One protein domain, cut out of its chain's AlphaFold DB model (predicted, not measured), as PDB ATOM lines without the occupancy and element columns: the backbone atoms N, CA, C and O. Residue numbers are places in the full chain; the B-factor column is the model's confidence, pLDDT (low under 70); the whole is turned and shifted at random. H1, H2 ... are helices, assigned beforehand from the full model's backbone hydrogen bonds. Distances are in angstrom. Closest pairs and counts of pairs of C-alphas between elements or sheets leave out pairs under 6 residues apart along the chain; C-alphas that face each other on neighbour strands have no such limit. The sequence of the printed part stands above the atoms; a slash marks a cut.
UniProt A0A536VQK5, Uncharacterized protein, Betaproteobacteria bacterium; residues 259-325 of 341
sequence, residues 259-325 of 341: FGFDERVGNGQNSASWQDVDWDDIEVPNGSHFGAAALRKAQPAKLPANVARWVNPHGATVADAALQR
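AT A GLANCE: This is residues 259 to 325 of the 341 residues of an uncharacterized protein of Betaproteobacteria bacterium (UniProt A0A536VQK5). Little regular structure: a compact body mostly of loops, with three short helices set among them. The loop between H1 and H2 and the stretch between H2 and H3 reach opposite ends, at Gly 287 and Ala 305. The printed part has 67 residues, 18 of them in H1, H2 and H3, in that order, all helix with no named strand; radius of gyration of the C-alphas 11.1 A, spans 35 by 28 by 21 A.

IN THESE COORDINATES: After residues 259 to 278, H1 is residues 279 to 282, from C-alpha 279 at (159.909, 185.096, 138.112). H2 is residues 292 to 297, 9.0 A long. H3 is residues 315 to 322, 10.5 A long, ending at C-alpha 322 at (168.305, 191.276, 140.054).

HOW THE PARTS SIT: H1 and H2 touch, closest C-alphas Ile 282 and Ala 294, 5.7 A. H2 and H3 only just touch, with 3 pairs of C-alphas within 8 A, the closest Ala 292 and Val 318, 6.4 A, at a steep tilt of 41 degrees, the same way. H1 and H3 are apart. Every O i to N i+4 pair is within hydrogen-bond range in H2 and H3; H1 is too short for one.

THE WHOLE: The C-alphas of Gly 287 and Ala 305, the farthest apart, are 35.0 A apart. The printed part has no cut; the link from H2 to H3 is long. Residues 265 to 267 and 303 to 308 have pLDDT under 70.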
ATOM      1  N   PHE A 259     172.193 186.835 142.091       86.31
ATOM      2  CA  PHE A 259     171.292 187.497 141.160       86.31
ATOM      3  C   PHE A 259     170.125 186.578 140.828       86.31
ATOM      4  O   PHE A 259     170.327 185.427 140.443       86.31
ATOM      5  N   GLY A 260     168.914 187.093 140.964       86.69
ATOM      6  CA  GLY A 260     167.685 186.383 140.682       86.69
ATOM      7  C   GLY A 260     166.487 187.055 141.331       86.69
ATOM      8  O   GLY A 260     166.622 187.990 142.115       86.69
ATOM      9  N   PHE A 261     165.314 186.541 141.002       85.19
ATOM     10  CA  PHE A 261     164.051 186.929 141.613       85.19
ATOM     11  C   PHE A 261     163.520 185.772 142.454       85.19
ATOM     12  O   PHE A 261     164.044 184.653 142.384       85.19
ATOM     13  N   ASP A 262     162.523 186.047 143.279       83.88
ATOM     14  CA  ASP A 262     161.918 185.020 144.115       83.88
ATOM     15  C   ASP A 262     160.911 184.189 143.304       83.88
ATOM     16  O   ASP A 262     160.438 184.593 142.237       83.88
ATOM     17  N   GLU A 263     160.610 182.983 143.784       85.12
ATOM     18  CA  GLU A 263     159.433 182.246 143.317       85.12
ATOM     19  C   GLU A 263     158.170 182.915 143.877       85.12
ATOM     20  O   GLU A 263     158.206 183.520 144.951       85.12
ATOM     21  N   ARG A 264     157.042 182.809 143.165       82.88
ATOM     22  CA  ARG A 264     155.779 183.445 143.563       82.88
ATOM     23  C   ARG A 264     155.374 183.031 144.979       82.88
ATOM     24  O   ARG A 264     154.879 181.926 145.209       82.88
ATOM     25  N   VAL A 265     155.478 183.974 145.912       68.94
ATOM     26  CA  VAL A 265     154.935 183.868 147.268       68.94
ATOM     27  C   VAL A 265     154.225 185.181 147.602       68.94
ATOM     28  O   VAL A 265     154.849 186.213 147.818       68.94
ATOM     29  N   GLY A 266     152.890 185.164 147.642       68.69
ATOM     30  CA  GLY A 266     152.089 186.356 147.947       68.69
ATOM     31  C   GLY A 266     151.663 187.163 146.713       68.69
ATOM     32  O   GLY A 266     151.148 186.601 145.750       68.69
ATOM     33  N   ASN A 267     151.783 188.496 146.778       69.00
ATOM     34  CA  ASN A 267     151.074 189.417 145.872       69.00
ATOM     35  C   ASN A 267     151.799 189.730 144.544       69.00
ATOM     36  O   ASN A 267     151.171 190.331 143.664       69.00
ATOM     37  N   GLY A 268     153.079 189.365 144.393       76.00
ATOM     38  CA  GLY A 268     153.917 189.701 143.229       76.00
ATOM     39  C   GLY A 268     153.900 191.191 142.863       76.00
ATOM     40  O   GLY A 268     153.847 192.070 143.731       76.00
ATOM     41  N   GLN A 269     153.782 191.484 141.565       72.56
ATOM     42  CA  GLN A 269     153.633 192.821 140.979       72.56
ATOM     43  C   GLN A 269     152.557 193.698 141.634       72.56
ATOM     44  O   GLN A 269     152.638 194.918 141.538       72.56
ATOM     45  N   ASN A 270     151.556 193.149 142.332       72.62
ATOM     46  CA  ASN A 270     150.552 193.960 143.032       72.62
ATOM     47  C   ASN A 270     151.069 194.635 144.322       72.62
ATOM     48  O   ASN A 270     150.283 195.286 145.036       72.62
ATOM     49  N   SER A 271     152.362 194.493 144.628       70.94
ATOM     50  CA  SER A 271     153.037 195.157 145.742       70.94
ATOM     51  C   SER A 271     153.462 196.604 145.446       70.94
ATOM     52  O   SER A 271     153.396 197.091 144.318       70.94
ATOM     53  N   ALA A 272     153.872 197.299 146.512       70.56
ATOM     54  CA  ALA A 272     154.433 198.645 146.498       70.56
ATOM     55  C   ALA A 272     155.968 198.683 146.313       70.56
ATOM     56  O   ALA A 272     156.548 199.768 146.230       70.56
ATOM     57  N   SER A 273     156.625 197.519 146.301       73.38
ATOM     58  CA  SER A 273     158.080 197.371 146.226       73.38
ATOM     59  C   SER A 273     158.476 196.518 145.028       73.38
ATOM     60  O   SER A 273     157.812 195.536 144.715       73.38
ATOM     61  N   TRP A 274     159.590 196.870 144.385       75.19
ATOM     62  CA  TRP A 274     160.164 196.054 143.314       75.19
ATOM     63  C   TRP A 274     160.691 194.709 143.828       75.19
ATOM     64  O   TRP A 274     160.778 193.766 143.057       75.19
ATOM     65  N   GLN A 275     161.027 194.620 145.120       74.88
ATOM     66  CA  GLN A 275     161.561 193.402 145.746       74.88
ATOM     67  C   GLN A 275     160.536 192.274 145.813       74.88
ATOM     68  O   GLN A 275     160.922 191.124 145.946       74.88
ATOM     69  N   ASP A 276     159.250 192.602 145.712       76.88
ATOM     70  CA  ASP A 276     158.176 191.613 145.741       76.88
ATOM     71  C   ASP A 276     157.834 191.090 144.336       76.88
ATOM     72  O   ASP A 276     156.839 190.393 144.174       76.88
ATOM     73  N   VAL A 277     158.600 191.472 143.312       82.62
ATOM     74  CA  VAL A 277     158.421 191.001 141.938       82.62
ATOM     75  C   VAL A 277     159.120 189.655 141.770       82.62
ATOM     76  O   VAL A 277     160.297 189.515 142.099       82.62
ATOM     77  N   ASP A 278     158.403 188.680 141.221       87.38
ATOM     78  CA  ASP A 278     158.866 187.295 141.083       87.38
ATOM     79  C   ASP A 278     159.146 186.877 139.628       87.38
ATOM     80  O   ASP A 278     158.954 187.635 138.671       87.38
ATOM     81  N   TRP A 279     159.632 185.647 139.444       86.75
ATOM     82  CA  TRP A 279     159.909 185.096 138.112       86.75
ATOM     83  C   TRP A 279     158.674 184.976 137.208       86.75
ATOM     84  O   TRP A 279     158.816 185.111 135.989       86.75
ATOM     85  N   ASP A 280     157.478 184.775 137.771       86.06
ATOM     86  CA  ASP A 280     156.239 184.681 136.988       86.06
ATOM     87  C   ASP A 280     155.861 186.053 136.410       86.06
ATOM     88  O   ASP A 280     155.475 186.162 135.248       86.06
ATOM     89  N   ASP A 281     156.044 187.115 137.200       85.12
ATOM     90  CA  ASP A 281     155.820 188.510 136.806       85.12
ATOM     91  C   ASP A 281     156.764 188.985 135.687       85.12
ATOM     92  O   ASP A 281     156.451 189.889 134.906       85.12
ATOM     93  N   ILE A 282     157.959 188.405 135.628       83.75
ATOM     94  CA  ILE A 282     158.992 188.740 134.646       83.75
ATOM     95  C   ILE A 282     158.704 188.107 133.278       83.75
ATOM     96  O   ILE A 282     159.156 188.628 132.252       83.75
ATOM     97  N   GLU A 283     157.942 187.008 133.257       84.88
ATOM     98  CA  GLU A 283     157.562 186.251 132.059       84.88
ATOM     99  C   GLU A 283     158.765 185.832 131.184       84.88
ATOM    100  O   GLU A 283     158.668 185.782 129.952       84.88
ATOM    101  N   VAL A 284     159.929 185.566 131.788       85.31
ATOM    102  CA  VAL A 284     161.114 185.093 131.052       85.31
ATOM    103  C   VAL A 284     161.115 183.563 131.021       85.31
ATOM    104  O   VAL A 284     161.159 182.941 132.080       85.31
ATOM    105  N   PRO A 285     161.099 182.926 129.834       84.12
ATOM    106  CA  PRO A 285     161.130 181.472 129.739       84.12
ATOM    107  C   PRO A 285     162.425 180.880 130.301       84.12
ATOM    108  O   PRO A 285     163.507 181.445 130.116       84.12
ATOM    109  N   ASN A 286     162.333 179.685 130.888       82.62
ATOM    110  CA  ASN A 286     163.492 178.938 131.382       82.62
ATOM    111  C   ASN A 286     164.585 178.817 130.304       82.62
ATOM    112  O   ASN A 286     164.322 178.393 129.179       82.62
ATOM    113  N   GLY A 287     165.819 179.197 130.651       81.00
ATOM    114  CA  GLY A 287     166.971 179.180 129.741       81.00
ATOM    115  C   GLY A 287     167.116 180.410 128.834       81.00
ATOM    116  O   GLY A 287     168.063 180.474 128.054       81.00
ATOM    117  N   SER A 288     166.217 181.395 128.934       85.75
ATOM    118  CA  SER A 288     166.335 182.678 128.227       85.75
ATOM    119  C   SER A 288     167.115 183.714 129.043       85.75
ATOM    120  O   SER A 288     167.261 183.593 130.257       85.75
ATOM    121  N   HIS A 289     167.623 184.756 128.380       84.00
ATOM    122  CA  HIS A 289     168.340 185.839 129.054       84.00
ATOM    123  C   HIS A 289     167.374 186.896 129.608       84.00
ATOM    124  O   HIS A 289     166.411 187.290 128.947       84.00
ATOM    125  N   PHE A 290     167.664 187.395 130.810       84.50
ATOM    126  CA  PHE A 290     166.973 188.536 131.407       84.50
ATOM    127  C   PHE A 290     167.611 189.852 130.939       84.50
ATOM    128  O   PHE A 290     168.831 189.959 130.821       84.50
ATOM    129  N   GLY A 291     166.797 190.874 130.663       85.50
ATOM    130  CA  GLY A 291     167.291 192.154 130.157       85.50
ATOM    131  C   GLY A 291     166.307 193.303 130.332       85.50
ATOM    132  O   GLY A 291     165.228 193.152 130.901       85.50
ATOM    133  N   ALA A 292     166.662 194.471 129.795       85.94
ATOM    134  CA  ALA A 292     165.927 195.726 129.975       85.94
ATOM    135  C   ALA A 292     164.433 195.669 129.586       85.94
ATOM    136  O   ALA A 292     163.620 196.407 130.140       85.94
ATOM    137  N   ALA A 293     164.061 194.822 128.618       84.38
ATOM    138  CA  ALA A 293     162.669 194.638 128.208       84.38
ATOM    139  C   ALA A 293     161.856 193.825 129.228       84.38
ATOM    140  O   ALA A 293     160.718 194.184 129.513       84.38
ATOM    141  N   ALA A 294     162.454 192.776 129.798       84.62
ATOM    142  CA  ALA A 294     161.839 191.956 130.836       84.62
ATOM    143  C   ALA A 294     161.708 192.742 132.150       84.62
ATOM    144  O   ALA A 294     160.636 192.779 132.743       84.62
ATOM    145  N   LEU A 295     162.748 193.498 132.524       84.81
ATOM    146  CA  LEU A 295     162.706 194.382 133.692       84.81
ATOM    147  C   LEU A 295     161.571 195.420 133.594       84.81
ATOM    148  O   LEU A 295     160.914 195.724 134.579       84.81
ATOM    149  N   ARG A 296     161.284 195.940 132.393       84.31
ATOM    150  CA  ARG A 296     160.158 196.862 132.167       84.31
ATOM    151  C   ARG A 296     158.789 196.246 132.457       84.31
ATOM    152  O   ARG A 296     157.907 196.972 132.906       84.31
ATOM    153  N   LYS A 297     158.615 194.954 132.175       79.94
ATOM    154  CA  LYS A 297     157.384 194.220 132.499       79.94
ATOM    155  C   LYS A 297     157.261 193.987 133.999       79.94
ATOM    156  O   LYS A 297     156.185 194.153 134.546       79.94
ATOM    157  N   ALA A 298     158.390 193.718 134.642       77.00
ATOM    158  CA  ALA A 298     158.550 193.410 136.055       77.00
ATOM    159  C   ALA A 298     158.375 194.629 136.994       77.00
ATOM    160  O   ALA A 298     158.910 194.647 138.096       77.00
ATOM    161  N   GLN A 299     157.693 195.698 136.573       77.88
ATOM    162  CA  GLN A 299     157.495 196.867 137.434       77.88
ATOM    163  C   GLN A 299     156.383 196.607 138.458       77.88
ATOM    164  O   GLN A 299     155.310 196.148 138.067       77.88
ATOM    165  N   PRO A 300     156.562 196.982 139.738       75.12
ATOM    166  CA  PRO A 300     155.473 196.925 140.704       75.12
ATOM    167  C   PRO A 300     154.321 197.836 140.256       75.12
ATOM    168  O   PRO A 300     154.514 198.997 139.885       75.12
ATOM    169  N   ALA A 301     153.098 197.315 140.306       72.06
ATOM    170  CA  ALA A 301     151.879 198.000 139.890       72.06
ATOM    171  C   ALA A 301     151.588 199.235 140.757       72.06
ATOM    172  O   ALA A 301     150.979 200.202 140.290       72.06
ATOM    173  N   LYS A 302     152.043 199.225 142.016       71.50
ATOM    174  CA  LYS A 302     151.948 200.355 142.941       71.50
ATOM    175  C   LYS A 302     153.347 200.926 143.141       71.50
ATOM    176  O   LYS A 302     154.193 200.303 143.762       71.50
ATOM    177  N   LEU A 303     153.601 202.128 142.636       66.69
ATOM    178  CA  LEU A 303     154.846 202.845 142.912       66.69
ATOM    179  C   LEU A 303     154.540 204.089 143.744       66.69
ATOM    180  O   LEU A 303     153.632 204.843 143.378       66.69
ATOM    181  N   PRO A 304     155.280 204.333 144.838       66.19
ATOM    182  CA  PRO A 304     155.241 205.618 145.518       66.19
ATOM    183  C   PRO A 304     155.644 206.735 144.542       66.19
ATOM    184  O   PRO A 304     156.495 206.532 143.678       66.19
ATOM    185  N   ALA A 305     155.059 207.929 144.678       62.50
ATOM    186  CA  ALA A 305     155.246 209.032 143.724       62.50
ATOM    187  C   ALA A 305     156.712 209.486 143.542       62.50
ATOM    188  O   ALA A 305     157.040 210.134 142.552       62.50
ATOM    189  N   ASN A 306     157.589 209.152 144.490       62.47
ATOM    190  CA  ASN A 306     159.012 209.478 144.500       62.47
ATOM    191  C   ASN A 306     159.922 208.368 143.939       62.47
ATOM    192  O   ASN A 306     161.136 208.553 143.919       62.47
ATOM    193  N   VAL A 307     159.376 207.232 143.490       65.94
ATOM    194  CA  VAL A 307     160.156 206.142 142.886       65.94
ATOM    195  C   VAL A 307     159.968 206.166 141.372       65.94
ATOM    196  O   VAL A 307     158.861 206.004 140.858       65.94
ATOM    197  N   ALA A 308     161.064 206.374 140.643       68.75
ATOM    198  CA  ALA A 308     161.032 206.394 139.189       68.75
ATOM    199  C   ALA A 308     160.751 204.991 138.632       68.75
ATOM    200  O   ALA A 308     161.423 204.019 138.977       68.75
ATOM    201  N   ARG A 309     159.781 204.900 137.716       74.12
ATOM    202  CA  ARG A 309     159.575 203.699 136.898       74.12
ATOM    203  C   ARG A 309     160.833 203.402 136.090       74.12
ATOM    204  O   ARG A 309     161.491 204.318 135.594       74.12
ATOM    205  N   TRP A 310     161.118 202.125 135.868       77.88
ATOM    206  CA  TRP A 310     162.158 201.673 134.942       77.88
ATOM    207  C   TRP A 310     161.744 201.926 133.484       77.88
ATOM    208  O   TRP A 310     161.424 200.997 132.750       77.88
ATOM    209  N   VAL A 311     161.692 203.191 133.060       79.31
ATOM    210  CA  VAL A 311     161.272 203.580 131.702       79.31
ATOM    211  C   VAL A 311     162.347 203.210 130.674       79.31
ATOM    212  O   VAL A 311     162.025 202.628 129.645       79.31
ATOM    213  N   ASN A 312     163.622 203.467 130.990       82.19
ATOM    214  CA  ASN A 312     164.783 203.130 130.158       82.19
ATOM    215  C   ASN A 312     165.891 202.471 131.005       82.19
ATOM    216  O   ASN A 312     166.907 203.110 131.283       82.19
ATOM    217  N   PRO A 313     165.704 201.222 131.474       82.62
ATOM    218  CA  PRO A 313     166.700 200.563 132.310       82.62
ATOM    219  C   PRO A 313     167.963 200.215 131.510       82.62
ATOM    220  O   PRO A 313     167.878 199.717 130.386       82.62
ATOM    221  N   HIS A 314     169.131 200.448 132.109       86.38
ATOM    222  CA  HIS A 314     170.433 200.045 131.571       86.38
ATOM    223  C   HIS A 314     170.968 198.809 132.309       86.38
ATOM    224  O   HIS A 314     170.382 198.365 133.295       86.38
ATOM    225  N   GLY A 315     172.097 198.249 131.856       84.81
ATOM    226  CA  GLY A 315     172.671 197.024 132.436       84.81
ATOM    227  C   GLY A 315     172.875 197.094 133.954       84.81
ATOM    228  O   GLY A 315     172.557 196.143 134.655       84.81
ATOM    229  N   ALA A 316     173.305 198.245 134.479       84.75
ATOM    230  CA  ALA A 316     173.418 198.437 135.928       84.75
ATOM    231  C   ALA A 316     172.058 198.420 136.659       84.75
ATOM    232  O   ALA A 316     171.977 197.851 137.737       84.75
ATOM    233  N   THR A 317     170.981 198.967 136.073       84.81
ATOM    234  CA  THR A 317     169.622 198.873 136.648       84.81
ATOM    235  C   THR A 317     169.129 197.428 136.679       84.81
ATOM    236  O   THR A 317     168.477 197.017 137.629       84.81
ATOM    237  N   VAL A 318     169.445 196.655 135.635       86.62
ATOM    238  CA  VAL A 318     169.119 195.223 135.548       86.62
ATOM    239  C   VAL A 318     169.874 194.435 136.617       86.62
ATOM    240  O   VAL A 318     169.273 193.597 137.277       86.62
ATOM    241  N   ALA A 319     171.164 194.721 136.810       86.19
ATOM    242  CA  ALA A 319     171.970 194.081 137.843       86.19
ATOM    243  C   ALA A 319     171.481 194.436 139.255       86.19
ATOM    244  O   ALA A 319     171.317 193.539 140.070       86.19
ATOM    245  N   ASP A 320     171.199 195.713 139.530       83.38
ATOM    246  CA  ASP A 320     170.692 196.169 140.831       83.38
ATOM    247  C   ASP A 320     169.325 195.554 141.165       83.38
ATOM    248  O   ASP A 320     169.127 195.035 142.257       83.38
ATOM    249  N   ALA A 321     168.407 195.517 140.194       81.50
ATOM    250  CA  ALA A 321     167.095 194.903 140.383       81.50
ATOM    251  C   ALA A 321     167.155 193.377 140.533       81.50
ATOM    252  O   ALA A 321     166.320 192.800 141.217       81.50
ATOM    253  N   ALA A 322     168.118 192.712 139.891       86.00
ATOM    254  CA  ALA A 322     168.305 191.276 140.054       86.00
ATOM    255  C   ALA A 322     169.100 190.932 141.322       86.00
ATOM    256  O   ALA A 322     169.163 189.762 141.673       86.00
ATOM    257  N   LEU A 323     169.747 191.891 141.990       86.06
ATOM    258  CA  LEU A 323     170.576 191.615 143.159       86.06
ATOM    259  C   LEU A 323     169.701 191.160 144.336       86.06
ATOM    260  O   LEU A 323     168.961 191.948 144.929       86.06
ATOM    261  N   GLN A 324     169.835 189.892 144.717       81.94
ATOM    262  CA  GLN A 324     169.145 189.333 145.870       81.94
ATOM    263  C   GLN A 324     169.785 189.841 147.156       81.94
ATOM    264  O   GLN A 324     170.999 189.749 147.368       81.94
ATOM    265  N   ARG A 325     168.941 190.364 148.044       77.62
ATOM    266  CA  ARG A 325     169.360 190.766 149.385       77.62
ATOM    267  C   ARG A 325     169.482 189.519 150.265       77.62
ATOM    268  O   ARG A 325     168.627 188.640 150.163       77.62
TER     269      ARG A 325